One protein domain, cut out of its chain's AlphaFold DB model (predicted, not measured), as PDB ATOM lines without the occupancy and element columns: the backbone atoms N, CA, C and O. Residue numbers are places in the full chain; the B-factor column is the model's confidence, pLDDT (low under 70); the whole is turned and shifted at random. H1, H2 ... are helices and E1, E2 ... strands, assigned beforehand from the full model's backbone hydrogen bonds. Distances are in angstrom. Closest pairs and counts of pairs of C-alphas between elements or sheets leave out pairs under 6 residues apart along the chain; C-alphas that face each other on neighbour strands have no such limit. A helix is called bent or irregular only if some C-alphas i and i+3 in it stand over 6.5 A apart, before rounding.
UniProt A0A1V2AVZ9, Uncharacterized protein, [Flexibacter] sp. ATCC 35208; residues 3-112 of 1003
ATOM      1  N   LYS A   3     301.081 122.109 167.035       82.25
ATOM      2  CA  LYS A   3     300.328 122.219 168.290       82.25
ATOM      3  C   LYS A   3     300.583 123.573 168.937       82.25
ATOM      4  O   LYS A   3     301.673 123.823 169.453       82.25
ATOM      5  N   GLU A   4     299.578 124.435 168.915       83.44
ATOM      6  CA  GLU A   4     299.624 125.756 169.533       83.44
ATOM      7  C   GLU A   4     299.063 125.690 170.961       83.44
ATOM      8  O   GLU A   4     298.116 124.951 171.255       83.44
ATOM      9  N   HIS A   5     299.659 126.463 171.872       87.25
ATOM     10  CA  HIS A   5     299.271 126.515 173.280       87.25
ATOM     11  C   HIS A   5     298.939 127.951 173.690       87.25
ATOM     12  O   HIS A   5     299.559 128.899 173.212       87.25
ATOM     13  N   CYS A   6     297.990 128.120 174.612       82.75
ATOM     14  CA  CYS A   6     297.761 129.414 175.249       82.75
ATOM     15  C   CYS A   6     298.879 129.759 176.249       82.75
ATOM     16  O   CYS A   6     299.722 128.924 176.582       82.75
ATOM     17  N   SER A   7     298.845 130.977 176.794       82.25
ATOM     18  CA  SER A   7     299.855 131.508 177.730       82.25
ATOM     19  C   SER A   7     300.053 130.688 179.012       82.25
ATOM     20  O   SER A   7     301.103 130.781 179.639       82.25
ATOM     21  N   VAL A   8     299.071 129.866 179.397       83.81
ATOM     22  CA  VAL A   8     299.153 128.947 180.548       83.81
ATOM     23  C   VAL A   8     299.465 127.498 180.139       83.81
ATOM     24  O   VAL A   8     299.275 126.576 180.927       83.81
ATOM     25  N   GLY A   9     299.908 127.270 178.898       85.00
ATOM     26  CA  GLY A   9     300.379 125.971 178.409       85.00
ATOM     27  C   GLY A   9     299.284 124.958 178.053       85.00
ATOM     28  O   GLY A   9     299.585 123.779 177.875       85.00
ATOM     29  N   ARG A  10     298.011 125.367 177.942       86.19
ATOM     30  CA  ARG A  10     296.925 124.479 177.471       86.19
ATOM     31  C   ARG A  10     296.868 124.482 175.937       86.19
ATOM     32  O   ARG A  10     296.979 125.565 175.366       86.19
ATOM     33  N   PRO A  11     296.671 123.330 175.271       87.69
ATOM     34  CA  PRO A  11     296.550 123.281 173.815       87.69
ATOM     35  C   PRO A  11     295.281 123.996 173.350       87.69
ATOM     36  O   PRO A  11     294.223 123.801 173.953       87.69
ATOM     37  N   ILE A  12     295.401 124.812 172.303       91.00
ATOM     38  CA  ILE A  12     294.299 125.588 171.707       91.00
ATOM     39  C   ILE A  12     294.065 125.258 170.233       91.00
ATOM     40  O   ILE A  12     292.941 125.399 169.760       91.00
ATOM     41  N   GLU A  13     295.096 124.793 169.527       90.38
ATOM     42  CA  GLU A  13     294.997 124.376 168.132       90.38
ATOM     43  C   GLU A  13     295.947 123.205 167.867       90.38
ATOM     44  O   GLU A  13     297.087 123.199 168.343       90.38
ATOM     45  N   VAL A  14     295.483 122.208 167.122       90.19
ATOM     46  CA  VAL A  14     296.281 121.083 166.621       90.19
ATOM     47  C   VAL A  14     295.915 120.854 165.162       90.19
ATOM     48  O   VAL A  14     294.768 121.058 164.793       90.19
ATOM     49  N   GLY A  15     296.859 120.432 164.325       88.88
ATOM     50  CA  GLY A  15     296.538 120.069 162.946       88.88
ATOM     51  C   GLY A  15     297.745 119.667 162.115       88.88
ATOM     52  O   GLY A  15     298.860 119.469 162.620       88.88
ATOM     53  N   GLU A  16     297.525 119.553 160.813       88.88
ATOM     54  CA  GLU A  16     298.565 119.383 159.808       88.88
ATOM     55  C   GLU A  16     298.908 120.716 159.151       88.88
ATOM     56  O   GLU A  16     298.066 121.600 159.059       88.88
ATOM     57  N   LEU A  17     300.149 120.857 158.696       88.81
ATOM     58  CA  LEU A  17     300.603 121.993 157.906       88.81
ATOM     59  C   LEU A  17     301.711 121.502 156.977       88.81
ATOM     60  O   LEU A  17     302.569 120.716 157.394       88.81
ATOM     61  N   THR A  18     301.688 121.964 155.730       87.94
ATOM     62  CA  THR A  18     302.660 121.593 154.698       87.94
ATOM     63  C   THR A  18     303.398 122.833 154.201       87.94
ATOM     64  O   THR A  18     302.878 123.941 154.188       87.94
ATOM     65  N   SER A  19     304.666 122.687 153.828       87.56
ATOM     66  CA  SER A  19     305.463 123.813 153.337       87.56
ATOM     67  C   SER A  19     306.406 123.346 152.247       87.56
ATOM     68  O   SER A  19     306.985 122.264 152.343       87.56
ATOM     69  N   ALA A  20     306.597 124.185 151.228       87.44
ATOM     70  CA  ALA A  20     307.602 123.955 150.194       87.44
ATOM     71  C   ALA A  20     309.036 124.051 150.749       87.44
ATOM     72  O   ALA A  20     309.964 123.483 150.179       87.44
ATOM     73  N   THR A  21     309.227 124.761 151.867       89.06
ATOM     74  CA  THR A  21     310.520 124.857 152.553       89.06
ATOM     75  C   THR A  21     310.550 123.859 153.704       89.06
ATOM     76  O   THR A  21     309.688 123.900 154.577       89.06
ATOM     77  N   ALA A  22     311.551 122.981 153.759       89.25
ATOM     78  CA  ALA A  22     311.699 122.052 154.879       89.25
ATOM     79  C   ALA A  22     312.041 122.795 156.183       89.25
ATOM     80  O   ALA A  22     312.846 123.729 156.183       89.25
ATOM     81  N   VAL A  23     311.470 122.358 157.310       89.94
ATOM     82  CA  VAL A  23     311.876 122.862 158.628       89.94
ATOM     83  C   VAL A  23     313.242 122.272 158.990       89.94
ATOM     84  O   VAL A  23     313.406 121.060 159.115       89.94
ATOM     85  N   THR A  24     314.254 123.127 159.119       93.12
ATOM     86  CA  THR A  24     315.613 122.721 159.512       93.12
ATOM     87  C   THR A  24     315.855 123.012 160.989       93.12
ATOM     88  O   THR A  24     315.163 123.835 161.588       93.12
ATOM     89  N   SER A  25     316.887 122.404 161.580       91.50
ATOM     90  CA  SER A  25     317.295 122.698 162.962       91.50
ATOM     91  C   SER A  25     317.685 124.164 163.182       91.50
ATOM     92  O   SER A  25     317.647 124.647 164.309       91.50
ATOM     93  N   ILE A  26     318.092 124.867 162.119       92.44
ATOM     94  CA  ILE A  26     318.407 126.300 162.157       92.44
ATOM     95  C   ILE A  26     317.107 127.102 162.259       92.44
ATOM     96  O   ILE A  26     316.983 127.957 163.134       92.44
ATOM     97  N   ILE A  27     316.122 126.776 161.415       91.88
ATOM     98  CA  ILE A  27     314.802 127.418 161.431       91.88
ATOM     99  C   ILE A  27     314.109 127.166 162.774       91.88
ATOM    100  O   ILE A  27     313.646 128.110 163.400       91.88
ATOM    101  N   SER A  28     314.095 125.922 163.264       90.44
ATOM    102  CA  SER A  28     313.349 125.541 164.471       90.44
ATOM    103  C   SER A  28     313.914 126.107 165.779       90.44
ATOM    104  O   SER A  28     313.217 126.097 166.788       90.44
ATOM    105  N   ARG A  29     315.178 126.552 165.798       92.62
ATOM    106  CA  ARG A  29     315.845 127.125 166.984       92.62
ATOM    107  C   ARG A  29     315.855 128.656 166.996       92.62
ATOM    108  O   ARG A  29     316.288 129.243 167.982       92.62
ATOM    109  N   SER A  30     315.407 129.300 165.918       94.81
ATOM    110  CA  SER A  30     315.288 130.754 165.806       94.81
ATOM    111  C   SER A  30     313.814 131.133 165.800       94.81
ATOM    112  O   SER A  30     313.102 130.816 164.853       94.81
ATOM    113  N   GLU A  31     313.364 131.848 166.830       92.06
ATOM    114  CA  GLU A  31     311.967 132.278 166.964       92.06
ATOM    115  C   GLU A  31     311.468 133.033 165.723       92.06
ATOM    116  O   GLU A  31     310.429 132.697 165.164       92.06
ATOM    117  N   GLN A  32     312.258 133.986 165.221       94.69
ATOM    118  CA  GLN A  32     311.907 134.772 164.037       94.69
ATOM    119  C   GLN A  32     311.844 133.923 162.758       94.69
ATOM    120  O   GLN A  32     310.941 134.099 161.934       94.69
ATOM    121  N   SER A  33     312.792 132.996 162.585       93.00
ATOM    122  CA  SER A  33     312.830 132.123 161.403       93.00
ATOM    123  C   SER A  33     311.678 131.123 161.423       93.00
ATOM    124  O   SER A  33     311.032 130.909 160.399       93.00
ATOM    125  N   LEU A  34     311.384 130.552 162.593       90.44
ATOM    126  CA  LEU A  34     310.260 129.649 162.800       90.44
ATOM    127  C   LEU A  34     308.924 130.362 162.576       90.44
ATOM    128  O   LEU A  34     308.077 129.837 161.860       90.44
ATOM    129  N   ALA A  35     308.749 131.570 163.119       89.94
ATOM    130  CA  ALA A  35     307.545 132.371 162.906       89.94
ATOM    131  C   ALA A  35     307.332 132.691 161.419       89.94
ATOM    132  O   ALA A  35     306.232 132.527 160.898       89.94
ATOM    133  N   SER A  36     308.396 133.077 160.709       91.88
ATOM    134  CA  SER A  36     308.333 133.339 159.263       91.88
ATOM    135  C   SER A  36     307.948 132.084 158.475       91.88
ATOM    136  O   SER A  36     307.112 132.150 157.574       91.88
ATOM    137  N   TRP A  37     308.512 130.931 158.844       93.12
ATOM    138  CA  TRP A  37     308.188 129.642 158.237       93.12
ATOM    139  C   TRP A  37     306.726 129.237 158.479       93.12
ATOM    140  O   TRP A  37     306.036 128.842 157.538       93.12
ATOM    141  N   LEU A  38     306.231 129.385 159.713       90.06
ATOM    142  CA  LEU A  38     304.843 129.090 160.083       90.06
ATOM    143  C   LEU A  38     303.852 130.004 159.355       90.06
ATOM    144  O   LEU A  38     302.848 129.517 158.840       90.06
ATOM    145  N   ASN A  39     304.152 131.302 159.259       89.75
ATOM    146  CA  ASN A  39     303.314 132.271 158.548       89.75
ATOM    147  C   ASN A  39     303.227 131.960 157.050       89.75
ATOM    148  O   ASN A  39     302.137 131.984 156.484       89.75
ATOM    149  N   ALA A  40     304.350 131.615 156.414       90.38
ATOM    150  CA  ALA A  40     304.375 131.253 154.996       90.38
ATOM    151  C   ALA A  40     303.534 130.002 154.684       90.38
ATOM    152  O   ALA A  40     302.997 129.872 153.587       90.38
ATOM    153  N   ALA A  41     303.405 129.094 155.651       90.88
ATOM    154  CA  ALA A  41     302.668 127.848 155.507       90.88
ATOM    155  C   ALA A  41     301.244 127.897 156.098       90.88
ATOM    156  O   ALA A  41     300.510 126.914 156.000       90.88
ATOM    157  N   ALA A  42     300.821 129.021 156.687       87.44
ATOM    158  CA  ALA A  42     299.565 129.129 157.430       87.44
ATOM    159  C   ALA A  42     298.318 128.777 156.599       87.44
ATOM    160  O   ALA A  42     297.400 128.149 157.117       87.44
ATOM    161  N   ALA A  43     298.305 129.106 155.303       89.94
ATOM    162  CA  ALA A  43     297.188 128.797 154.405       89.94
ATOM    163  C   ALA A  43     297.058 127.300 154.053       89.94
ATOM    164  O   ALA A  43     296.073 126.900 153.446       89.94
ATOM    165  N   THR A  44     298.040 126.470 154.416       92.25
ATOM    166  CA  THR A  44     298.056 125.028 154.113       92.25
ATOM    167  C   THR A  44     297.562 124.160 155.269       92.25
ATOM    168  O   THR A  44     297.674 122.936 155.199       92.25
ATOM    169  N   ARG A  45     297.098 124.776 156.368       90.19
ATOM    170  CA  ARG A  45     296.649 124.028 157.544       90.19
ATOM    171  C   ARG A  45     295.434 123.173 157.187       90.19
ATOM    172  O   ARG A  45     294.519 123.668 156.536       90.19
ATOM    173  N   THR A  46     295.416 121.927 157.650       91.75
ATOM    174  CA  THR A  46     294.299 120.986 157.465       91.75
ATOM    175  C   THR A  46     294.084 120.130 158.711       91.75
ATOM    176  O   THR A  46     294.994 119.997 159.532       91.75
ATOM    177  N   GLN A  47     292.906 119.507 158.842       89.81
ATOM    178  CA  GLN A  47     292.547 118.633 159.978       89.81
ATOM    179  C   GLN A  47     292.704 119.340 161.336       89.81
ATOM    180  O   GLN A  47     293.310 118.819 162.282       89.81
ATOM    181  N   ILE A  48     292.208 120.571 161.405       91.94
ATOM    182  CA  ILE A  48     292.486 121.495 162.494       91.94
ATOM    183  C   ILE A  48     291.505 121.236 163.634       91.94
ATOM    184  O   ILE A  48     290.305 121.454 163.501       91.94
ATOM    185  N   THR A  49     292.016 120.813 164.781       93.06
ATOM    186  CA  THR A  49     291.270 120.782 166.033       93.06
ATOM    187  C   THR A  49     291.474 122.094 166.765       93.06
ATOM    188  O   THR A  49     292.597 122.414 167.154       93.06
ATOM    189  N   LYS A  50     290.393 122.822 167.035       92.50
ATOM    190  CA  LYS A  50     290.411 124.020 167.878       92.50
ATOM    191  C   LYS A  50     289.786 123.717 169.229       92.50
ATOM    192  O   LYS A  50     288.751 123.063 169.302       92.50
ATOM    193  N   THR A  51     290.399 124.200 170.302       93.94
ATOM    194  CA  THR A  51     289.878 124.095 171.670       93.94
ATOM    195  C   THR A  51     289.854 125.469 172.312       93.94
ATOM    196  O   THR A  51     290.879 126.145 172.403       93.94
ATOM    197  N   VAL A  52     288.683 125.869 172.798       93.44
ATOM    198  CA  VAL A  52     288.491 127.137 173.498       93.44
ATOM    199  C   VAL A  52     288.092 126.872 174.938       93.44
ATOM    200  O   VAL A  52     287.328 125.956 175.236       93.44
ATOM    201  N   TYR A  53     288.634 127.690 175.833       94.69
ATOM    202  CA  TYR A  53     288.410 127.626 177.271       94.69
ATOM    203  C   TYR A  53     287.810 128.937 177.751       94.69
ATOM    204  O   TYR A  53     288.036 129.975 177.128       94.69
ATOM    205  N   ASP A  54     287.129 128.903 178.894       91.94
ATOM    206  CA  ASP A  54     286.722 130.072 179.690       91.94
ATOM    207  C   ASP A  54     285.685 131.015 179.042       91.94
ATOM    208  O   ASP A  54     285.028 131.777 179.749       91.94
ATOM    209  N   ILE A  55     285.521 130.963 177.718       90.94
ATOM    210  CA  ILE A  55     284.732 131.892 176.905       90.94
ATOM    211  C   ILE A  55     283.595 131.127 176.230       90.94
ATOM    212  O   ILE A  55     283.839 130.089 175.611       90.94
ATOM    213  N   ALA A  56     282.366 131.627 176.350       89.38
ATOM    214  CA  ALA A  56     281.202 131.037 175.696       89.38
ATOM    215  C   ALA A  56     281.248 131.245 174.175       89.38
ATOM    216  O   ALA A  56     281.742 132.261 173.681       89.38
ATOM    217  N   TYR A  57     280.726 130.274 173.434       86.75
ATOM    218  CA  TYR A  57     280.469 130.397 172.010       86.75
ATOM    219  C   TYR A  57     279.176 131.182 171.783       86.75
ATOM    220  O   TYR A  57     278.157 130.895 172.404       86.75
ATOM    221  N   TYR A  58     279.224 132.156 170.875       78.25
ATOM    222  CA  TYR A  58     278.060 132.931 170.459       78.25
ATOM    223  C   TYR A  58     277.921 132.834 168.941       78.25
ATOM    224  O   TYR A  58     278.807 133.278 168.209       78.25
ATOM    225  N   ALA A  59     276.808 132.268 168.483       71.00
ATOM    226  CA  ALA A  59     276.411 132.238 167.078       71.00
ATOM    227  C   ALA A  59     274.931 132.624 166.934       71.00
ATOM    228  O   ALA A  59     274.168 132.594 167.903       71.00
ATOM    229  N   SER A  60     274.506 133.022 165.736       68.38
ATOM    230  CA  SER A  60     273.114 133.431 165.480       68.38
ATOM    231  C   SER A  60     272.100 132.300 165.701       68.38
ATOM    232  O   SER A  60     270.934 132.569 165.971       68.38
ATOM    233  N   ASP A  61     272.552 131.049 165.646       71.19
ATOM    234  CA  ASP A  61     271.800 129.806 165.812       71.19
ATOM    235  C   ASP A  61     272.032 129.146 167.186       71.19
ATOM    236  O   ASP A  61     271.945 127.928 167.305       71.19
ATOM    237  N   THR A  62     272.343 129.923 168.234       66.75
ATOM    238  CA  THR A  62     272.697 129.381 169.564       66.75
ATOM    239  C   THR A  62     271.602 128.457 170.128       66.75
ATOM    240  O   THR A  62     270.546 128.917 170.556       66.75
ATOM    241  N   VAL A  63     271.892 127.149 170.179       82.56
ATOM    242  CA  VAL A  63     271.019 126.095 170.745       82.56
ATOM    243  C   VAL A  63     271.319 125.818 172.226       82.56
ATOM    244  O   VAL A  63     270.447 125.370 172.966       82.56
ATOM    245  N   LEU A  64     272.545 126.104 172.678       89.94
ATOM    246  CA  LEU A  64     273.004 125.852 174.046       89.94
ATOM    247  C   LEU A  64     273.468 127.147 174.717       89.94
ATOM    248  O   LEU A  64     274.343 127.839 174.205       89.94
ATOM    249  N   VAL A  65     272.952 127.420 175.918       91.00
ATOM    250  CA  VAL A  65     273.488 128.465 176.800       91.00
ATOM    251  C   VAL A  65     274.575 127.858 177.691       91.00
ATOM    252  O   VAL A  65     274.340 126.886 178.414       91.00
ATOM    253  N   GLN A  66     275.783 128.416 177.613       94.06
ATOM    254  CA  GLN A  66     276.943 127.909 178.342       94.06
ATOM    255  C   GLN A  66     277.146 128.634 179.676       94.06
ATOM    256  O   GLN A  66     277.336 129.848 179.707       94.06
ATOM    257  N   ASP A  67     277.204 127.860 180.757       94.94
ATOM    258  CA  ASP A  67     277.402 128.334 182.125       94.94
ATOM    259  C   ASP A  67     278.681 127.740 182.743       94.94
ATOM    260  O   ASP A  67     279.150 126.663 182.365       94.94
ATOM    261  N   ASN A  68     279.227 128.430 183.752       95.12
ATOM    262  CA  ASN A  68     280.309 127.938 184.619       95.12
ATOM    263  C   ASN A  68     281.599 127.504 183.881       95.12
ATOM    264  O   ASN A  68     282.258 126.537 184.262       95.12
ATOM    265  N   LEU A  69     282.019 128.255 182.861       95.06
ATOM    266  CA  LEU A  69     283.136 127.892 181.969       95.06
ATOM    267  C   LEU A  69     284.550 128.111 182.532       95.06
ATOM    268  O   LEU A  69     285.531 127.671 181.937       95.06
ATOM    269  N   ARG A  70     284.688 128.801 183.669       92.81
ATOM    270  CA  ARG A  70     286.002 129.187 184.201       92.81
ATOM    271  C   ARG A  70     286.881 127.968 184.507       92.81
ATOM    272  O   ARG A  70     286.505 127.098 185.287       92.81
ATOM    273  N   ASN A  71     288.096 127.994 183.972       89.94
ATOM    274  CA  ASN A  71     289.117 126.949 183.928       89.94
ATOM    275  C   ASN A  71     288.681 125.650 183.230       89.94
ATOM    276  O   ASN A  71     289.270 124.598 183.486       89.94
ATOM    277  N   ARG A  72     287.677 125.700 182.350       92.38
ATOM    278  CA  ARG A  72     287.107 124.526 181.674       92.38
ATOM    279  C   ARG A  72     287.114 124.701 180.162       92.38
ATOM    280  O   ARG A  72     287.264 125.811 179.656       92.38
ATOM    281  N   VAL A  73     287.011 123.579 179.451       94.31
ATOM    282  CA  VAL A  73     286.817 123.581 177.998       94.31
ATOM    283  C   VAL A  73     285.413 124.104 177.733       94.31
ATOM    284  O   VAL A  73     284.442 123.529 178.202       94.31
ATOM    285  N   SER A  74     285.299 125.194 176.990       94.12
ATOM    286  CA  SER A  74     284.003 125.698 176.548       94.12
ATOM    287  C   SER A  74     283.518 124.907 175.346       94.12
ATOM    288  O   SER A  74     282.376 124.458 175.312       94.12
ATOM    289  N   TRP A  75     284.380 124.736 174.349       93.75
ATOM    290  CA  TRP A  75     284.050 123.989 173.147       93.75
ATOM    291  C   TRP A  75     285.295 123.514 172.412       93.75
ATOM    292  O   TRP A  75     286.394 124.061 172.564       93.75
ATOM    293  N   MET A  76     285.091 122.484 171.606       94.25
ATOM    294  CA  MET A  76     286.080 121.916 170.706       94.25
ATOM    295  C   MET A  76     285.454 121.742 169.329       94.25
ATOM    296  O   MET A  76     284.283 121.386 169.240       94.25
ATOM    297  N   ALA A  77     286.203 121.990 168.259       94.19
ATOM    298  CA  ALA A  77     285.684 121.834 166.904       94.19
ATOM    299  C   ALA A  77     286.763 121.385 165.918       94.19
ATOM    300  O   ALA A  77     287.942 121.706 166.095       94.19
ATOM    301  N   MET A  78     286.338 120.647 164.894       93.88
ATOM    302  CA  MET A  78     287.155 120.177 163.779       93.88
ATOM    303  C   MET A  78     286.915 121.040 162.549       93.88
ATOM    304  O   MET A  78     285.774 121.224 162.144       93.88
ATOM    305  N   PHE A  79     287.983 121.535 161.941       93.19
ATOM    306  CA  PHE A  79     287.953 122.275 160.686       93.19
ATOM    307  C   PHE A  79     288.758 121.512 159.643       93.19
ATOM    308  O   PHE A  79     289.839 120.987 159.935       93.19
ATOM    309  N   ASP A  80     288.244 121.474 158.423       90.56
ATOM    310  CA  ASP A  80     288.880 120.710 157.355       90.56
ATOM    311  C   ASP A  80     290.152 121.419 156.863       90.56
ATOM    312  O   ASP A  80     291.179 120.761 156.662       90.56
ATOM    313  N   ASP A  81     290.124 122.756 156.780       91.50
ATOM    314  CA  ASP A  81     291.233 123.581 156.304       91.50
ATOM    315  C   ASP A  81     291.352 124.967 156.979       91.50
ATOM    316  O   ASP A  81     290.566 125.362 157.846       91.50
ATOM    317  N   ALA A  82     292.398 125.709 156.598       89.81
ATOM    318  CA  ALA A  82     292.698 127.043 157.109       89.81
ATOM    319  C   ALA A  82     291.649 128.106 156.735       89.81
ATOM    320  O   ALA A  82     291.472 129.068 157.486       89.81
ATOM    321  N   ALA A  83     290.974 127.969 155.588       89.56
ATOM    322  CA  ALA A  83     289.972 128.931 155.130       89.56
ATOM    323  C   ALA A  83     288.711 128.867 156.005       89.56
ATOM    324  O   ALA A  83     288.107 129.900 156.297       89.56
ATOM    325  N   SER A  84     288.383 127.682 156.522       89.81
ATOM    326  CA  SER A  84     287.273 127.455 157.449       89.81
ATOM    327  C   SER A  84     287.435 128.113 158.832       89.81
ATOM    328  O   SER A  84     286.451 128.285 159.558       89.81
ATOM    329  N   LEU A  85     288.656 128.500 159.234       83.94
ATOM    330  CA  LEU A  85     288.919 129.081 160.561       83.94
ATOM    331  C   LEU A  85     288.415 130.518 160.730       83.94
ATOM    332  O   LEU A  85     288.173 130.933 161.864       83.94
ATOM    333  N   ASN A  86     288.309 131.284 159.641       74.50
ATOM    334  CA  ASN A  86     287.943 132.699 159.669       74.50
ATOM    335  C   ASN A  86     287.058 133.025 158.461       74.50
ATOM    336  O   ASN A  86     287.558 133.489 157.435       74.50
ATOM    337  N   THR A  87     285.748 132.797 158.577       74.56
ATOM    338  CA  THR A  87     284.788 133.198 157.543       74.56
ATOM    339  C   THR A  87     284.055 134.474 157.958       74.56
ATOM    340  O   THR A  87     283.989 134.827 159.137       74.56
ATOM    341  N   THR A  88     283.514 135.207 156.981       66.06
ATOM    342  CA  THR A  88     282.753 136.447 157.227       66.06
ATOM    343  C   THR A  88     281.487 136.198 158.063       66.06
ATOM    344  O   THR A  88     281.056 137.099 158.780       66.06
ATOM    345  N   ASP A  89     280.963 134.967 158.041       63.53
ATOM    346  CA  ASP A  89     279.744 134.540 158.742       63.53
ATOM    347  C   ASP A  89     280.022 133.784 160.063       63.53
ATOM    348  O   ASP A  89     279.093 133.314 160.723       63.53
ATOM    349  N   GLY A  90     281.293 133.648 160.472       74.25
ATOM    350  CA  GLY A  90     281.704 133.007 161.725       74.25
ATOM    351  C   GLY A  90     282.736 131.885 161.553       74.25
ATOM    352  O   GLY A  90     283.649 131.964 160.740       74.25
ATOM    353  N   LEU A  91     282.639 130.843 162.385       80.62
ATOM    354  CA  LEU A  91     283.499 129.653 162.297       80.62
ATOM    355  C   LEU A  91     282.817 128.582 161.434       80.62
ATOM    356  O   LEU A  91     281.671 128.240 161.728       80.62
ATOM    357  N   ASP A  92     283.504 128.025 160.435       90.06
ATOM    358  CA  ASP A  92     282.977 126.987 159.528       90.06
ATOM    359  C   ASP A  92     283.603 125.608 159.797       90.06
ATOM    360  O   ASP A  92     284.279 125.017 158.960       90.06
ATOM    361  N   TYR A  93     283.443 125.112 161.021       92.50
ATOM    362  CA  TYR A  93     283.876 123.760 161.383       92.50
ATOM    363  C   TYR A  93     282.979 122.693 160.743       92.50
ATOM    364  O   TYR A  93     281.798 122.939 160.515       92.50
ATOM    365  N   SER A  94     283.507 121.487 160.541       93.12
ATOM    366  CA  SER A  94     282.742 120.326 160.077       93.12
ATOM    367  C   SER A  94     281.952 119.670 161.214       93.12
ATOM    368  O   SER A  94     280.788 119.300 161.036       93.12
ATOM    369  N   SER A  95     282.549 119.590 162.409       94.19
ATOM    370  CA  SER A  95     281.878 119.151 163.639       94.19
ATOM    371  C   SER A  95     282.360 119.915 164.875       94.19
ATOM    372  O   SER A  95     283.522 120.318 164.956       94.19
ATOM    373  N   GLY A  96     281.471 120.117 165.848       94.12
ATOM    374  CA  GLY A  96     281.759 120.819 167.099       94.12
ATOM    375  C   GLY A  96     281.125 120.145 168.312       94.12
ATOM    376  O   GLY A  96     280.096 119.487 168.209       94.12
ATOM    377  N   THR A  97     281.738 120.298 169.483       95.25
ATOM    378  CA  THR A  97     281.176 119.898 170.778       95.25
ATOM    379  C   THR A  97     281.285 121.051 171.764       95.25
ATOM    380  O   THR A  97     282.370 121.595 171.979       95.25
ATOM    381  N   PHE A  98     280.162 121.415 172.373       95.19
ATOM    382  CA  PHE A  98     280.017 122.560 173.267       95.19
ATOM    383  C   PHE A  98     279.547 122.089 174.638       95.19
ATOM    384  O   PHE A  98     278.642 121.260 174.738       95.19
ATOM    385  N   TYR A  99     280.151 122.632 175.694       95.81
ATOM    386  CA  TYR A  99     279.930 122.195 177.068       95.81
ATOM    387  C   TYR A  99     279.341 123.317 177.921       95.81
ATOM    388  O   TYR A  99     279.772 124.467 177.861       95.81
ATOM    389  N   SER A 100     278.385 122.971 178.770       96.06
ATOM    390  CA  SER A 100     277.888 123.812 179.855       96.06
ATOM    391  C   SER A 100     278.004 123.031 181.155       96.06
ATOM    392  O   SER A 100     277.752 121.822 181.176       96.06
ATOM    393  N   TYR A 101     278.401 123.692 182.239       96.00
ATOM    394  CA  TYR A 101     278.707 123.025 183.502       96.00
ATOM    395  C   TYR A 101     277.763 123.454 184.620       96.00
ATOM    396  O   TYR A 101     277.227 124.564 184.628       96.00
ATOM    397  N   ASP A 102     277.590 122.579 185.605       92.69
ATOM    398  CA  ASP A 102     277.015 122.967 186.889       92.69
ATOM    399  C   ASP A 102     278.034 123.756 187.744       92.69
ATOM    400  O   ASP A 102     279.186 123.985 187.358       92.69
ATOM    401  N   ILE A 103     277.610 124.184 188.935       90.19
ATOM    402  CA  ILE A 103     278.457 124.947 189.864       90.19
ATOM    403  C   ILE A 103     279.634 124.132 190.433       90.19
ATOM    404  O   ILE A 103     280.627 124.714 190.874       90.19
ATOM    405  N   HIS A 104     279.551 122.799 190.405       89.44
ATOM    406  CA  HIS A 104     280.604 121.884 190.851       89.44
ATOM    407  C   HIS A 104     281.600 121.561 189.728       89.44
ATOM    408  O   HIS A 104     282.730 121.150 189.993       89.44
ATOM    409  N   GLY A 105     281.237 121.851 188.479       91.00
ATOM    410  CA  GLY A 105     282.040 121.601 187.295       91.00
ATOM    411  C   GLY A 105     281.746 120.291 186.586       91.00
ATOM    412  O   GLY A 105     282.543 119.918 185.729       91.00
ATOM    413  N   ASN A 106     280.648 119.613 186.916       92.38
ATOM    414  CA  ASN A 106     280.179 118.479 186.131       92.38
ATOM    415  C   ASN A 106     279.522 118.991 184.846       92.38
ATOM    416  O   ASN A 106     278.960 120.090 184.826       92.38
ATOM    417  N   VAL A 107     279.592 118.211 183.765       94.88
ATOM    418  CA  VAL A 107     278.944 118.575 182.496       94.88
ATOM    419  C   VAL A 107     277.434 118.523 182.696       94.88
ATOM    420  O   VAL A 107     276.871 117.448 182.855       94.88
ATOM    421  N   LYS A 108     276.779 119.683 182.701       94.69
ATOM    422  CA  LYS A 108     275.325 119.830 182.849       94.69
ATOM    423  C   LYS A 108     274.617 119.620 181.517       94.69
ATOM    424  O   LYS A 108     273.603 118.934 181.463       94.69
ATOM    425  N   SER A 109     275.166 120.195 180.454       95.44
ATOM    426  CA  SER A 109     274.628 120.070 179.103       95.44
ATOM    427  C   SER A 109     275.769 119.994 178.102       95.44
ATOM    428  O   SER A 109     276.782 120.683 178.242       95.44
ATOM    429  N   LEU A 110     275.586 119.164 177.087       94.81
ATOM    430  CA  LEU A 110     276.499 118.977 175.976       94.81
ATOM    431  C   LEU A 110     275.720 119.139 174.673       94.81
ATOM    432  O   LEU A 110     274.609 118.630 174.552       94.81
ATOM    433  N   LEU A 111     276.306 119.838 173.709       95.62
ATOM    434  CA  LEU A 111     275.782 119.963 172.354       95.62
ATOM    435  C   LEU A 111     276.838 119.458 171.373       95.62
ATOM    436  O   LEU A 111     277.936 120.009 171.337       95.62
ATOM    437  N   GLN A 112     276.503 118.453 170.570       95.81
ATOM    438  CA  GLN A 112     277.245 118.102 169.363       95.81
ATOM    439  C   GLN A 112     276.590 118.788 168.160       95.81
ATOM    440  O   GLN A 112     275.372 118.738 167.994       95.81
TER     441      GLN A 112
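This is residues 3 to 112 of the 1003 residues of an uncharacterized protein of [Flexibacter] sp. ATCC 35208 (UniProt A0A1V2AVZ9). One twisted wall of six antiparallel strands, with two helices, H1 and H2, set off beyond its E1 and E2 end, a long loop, residues 54 to 72, over one face by E5 and E6, and a second long loop, residues 82 to 94, past the ends of E4 and E5 that it links. The 110 printed residues hold E1, E2, H1, H2, E3, E4, E5 and E6 along the chain; the sheet's order is E1 - E2 - E3 - E4 - E5 - E6. The class is mixed, and the whole is loose and elongated, with a radius of gyration of the C-alphas of 16.5 A and spans of 49 by 29 by 18 A.

The sheet has E1, residues 3 to 5, from C-alpha 3 at (300.328, 122.219, 168.290); E2, residues 11 to 16; E3, residues 46 to 53, 21.7 A; E4, residues 73 to 81, 22.1 A; E5, residues 95 to 101, 20.5 A; and E6, residues 107 to 112, which ends with C-alpha 112 at (277.245, 118.102, 169.363). H1 is residues 25 to 29. H2, 31 to 44, spans 20.3 A and is irregular: C-alphas 40 and 43 are 7.6 A apart.

E3, E4, E5 and E6 form a meander, each strand the antiparallel neighbour of the one before. Between the neighbour strands E3 and E4, N 48 and O 79 are within hydrogen-bond range at 2.8 A; between the neighbour strands E2 and E3, N 14 and O 49 are within hydrogen-bond range at 2.9 A. The sheet is twisted, its C-alphas up to 4.2 A off the best plane. Neither helix is on it. H1 and H2 touch only at the corner, by residues 33 to 37 of H2; the closest C-alphas, of Ile 27 and Ser 33, are 5.1 A apart. H1 has its O i to N i+4 pair within range, H2 8 of 10.

The farthest C-alphas, of Ala 20 and Ile 103, are 49.2 A apart. The printed part has no cut. The links E3 to E4 and E4 to E5 are long. Residues 60, 62 and 88 to 89 have pLDDT under 70.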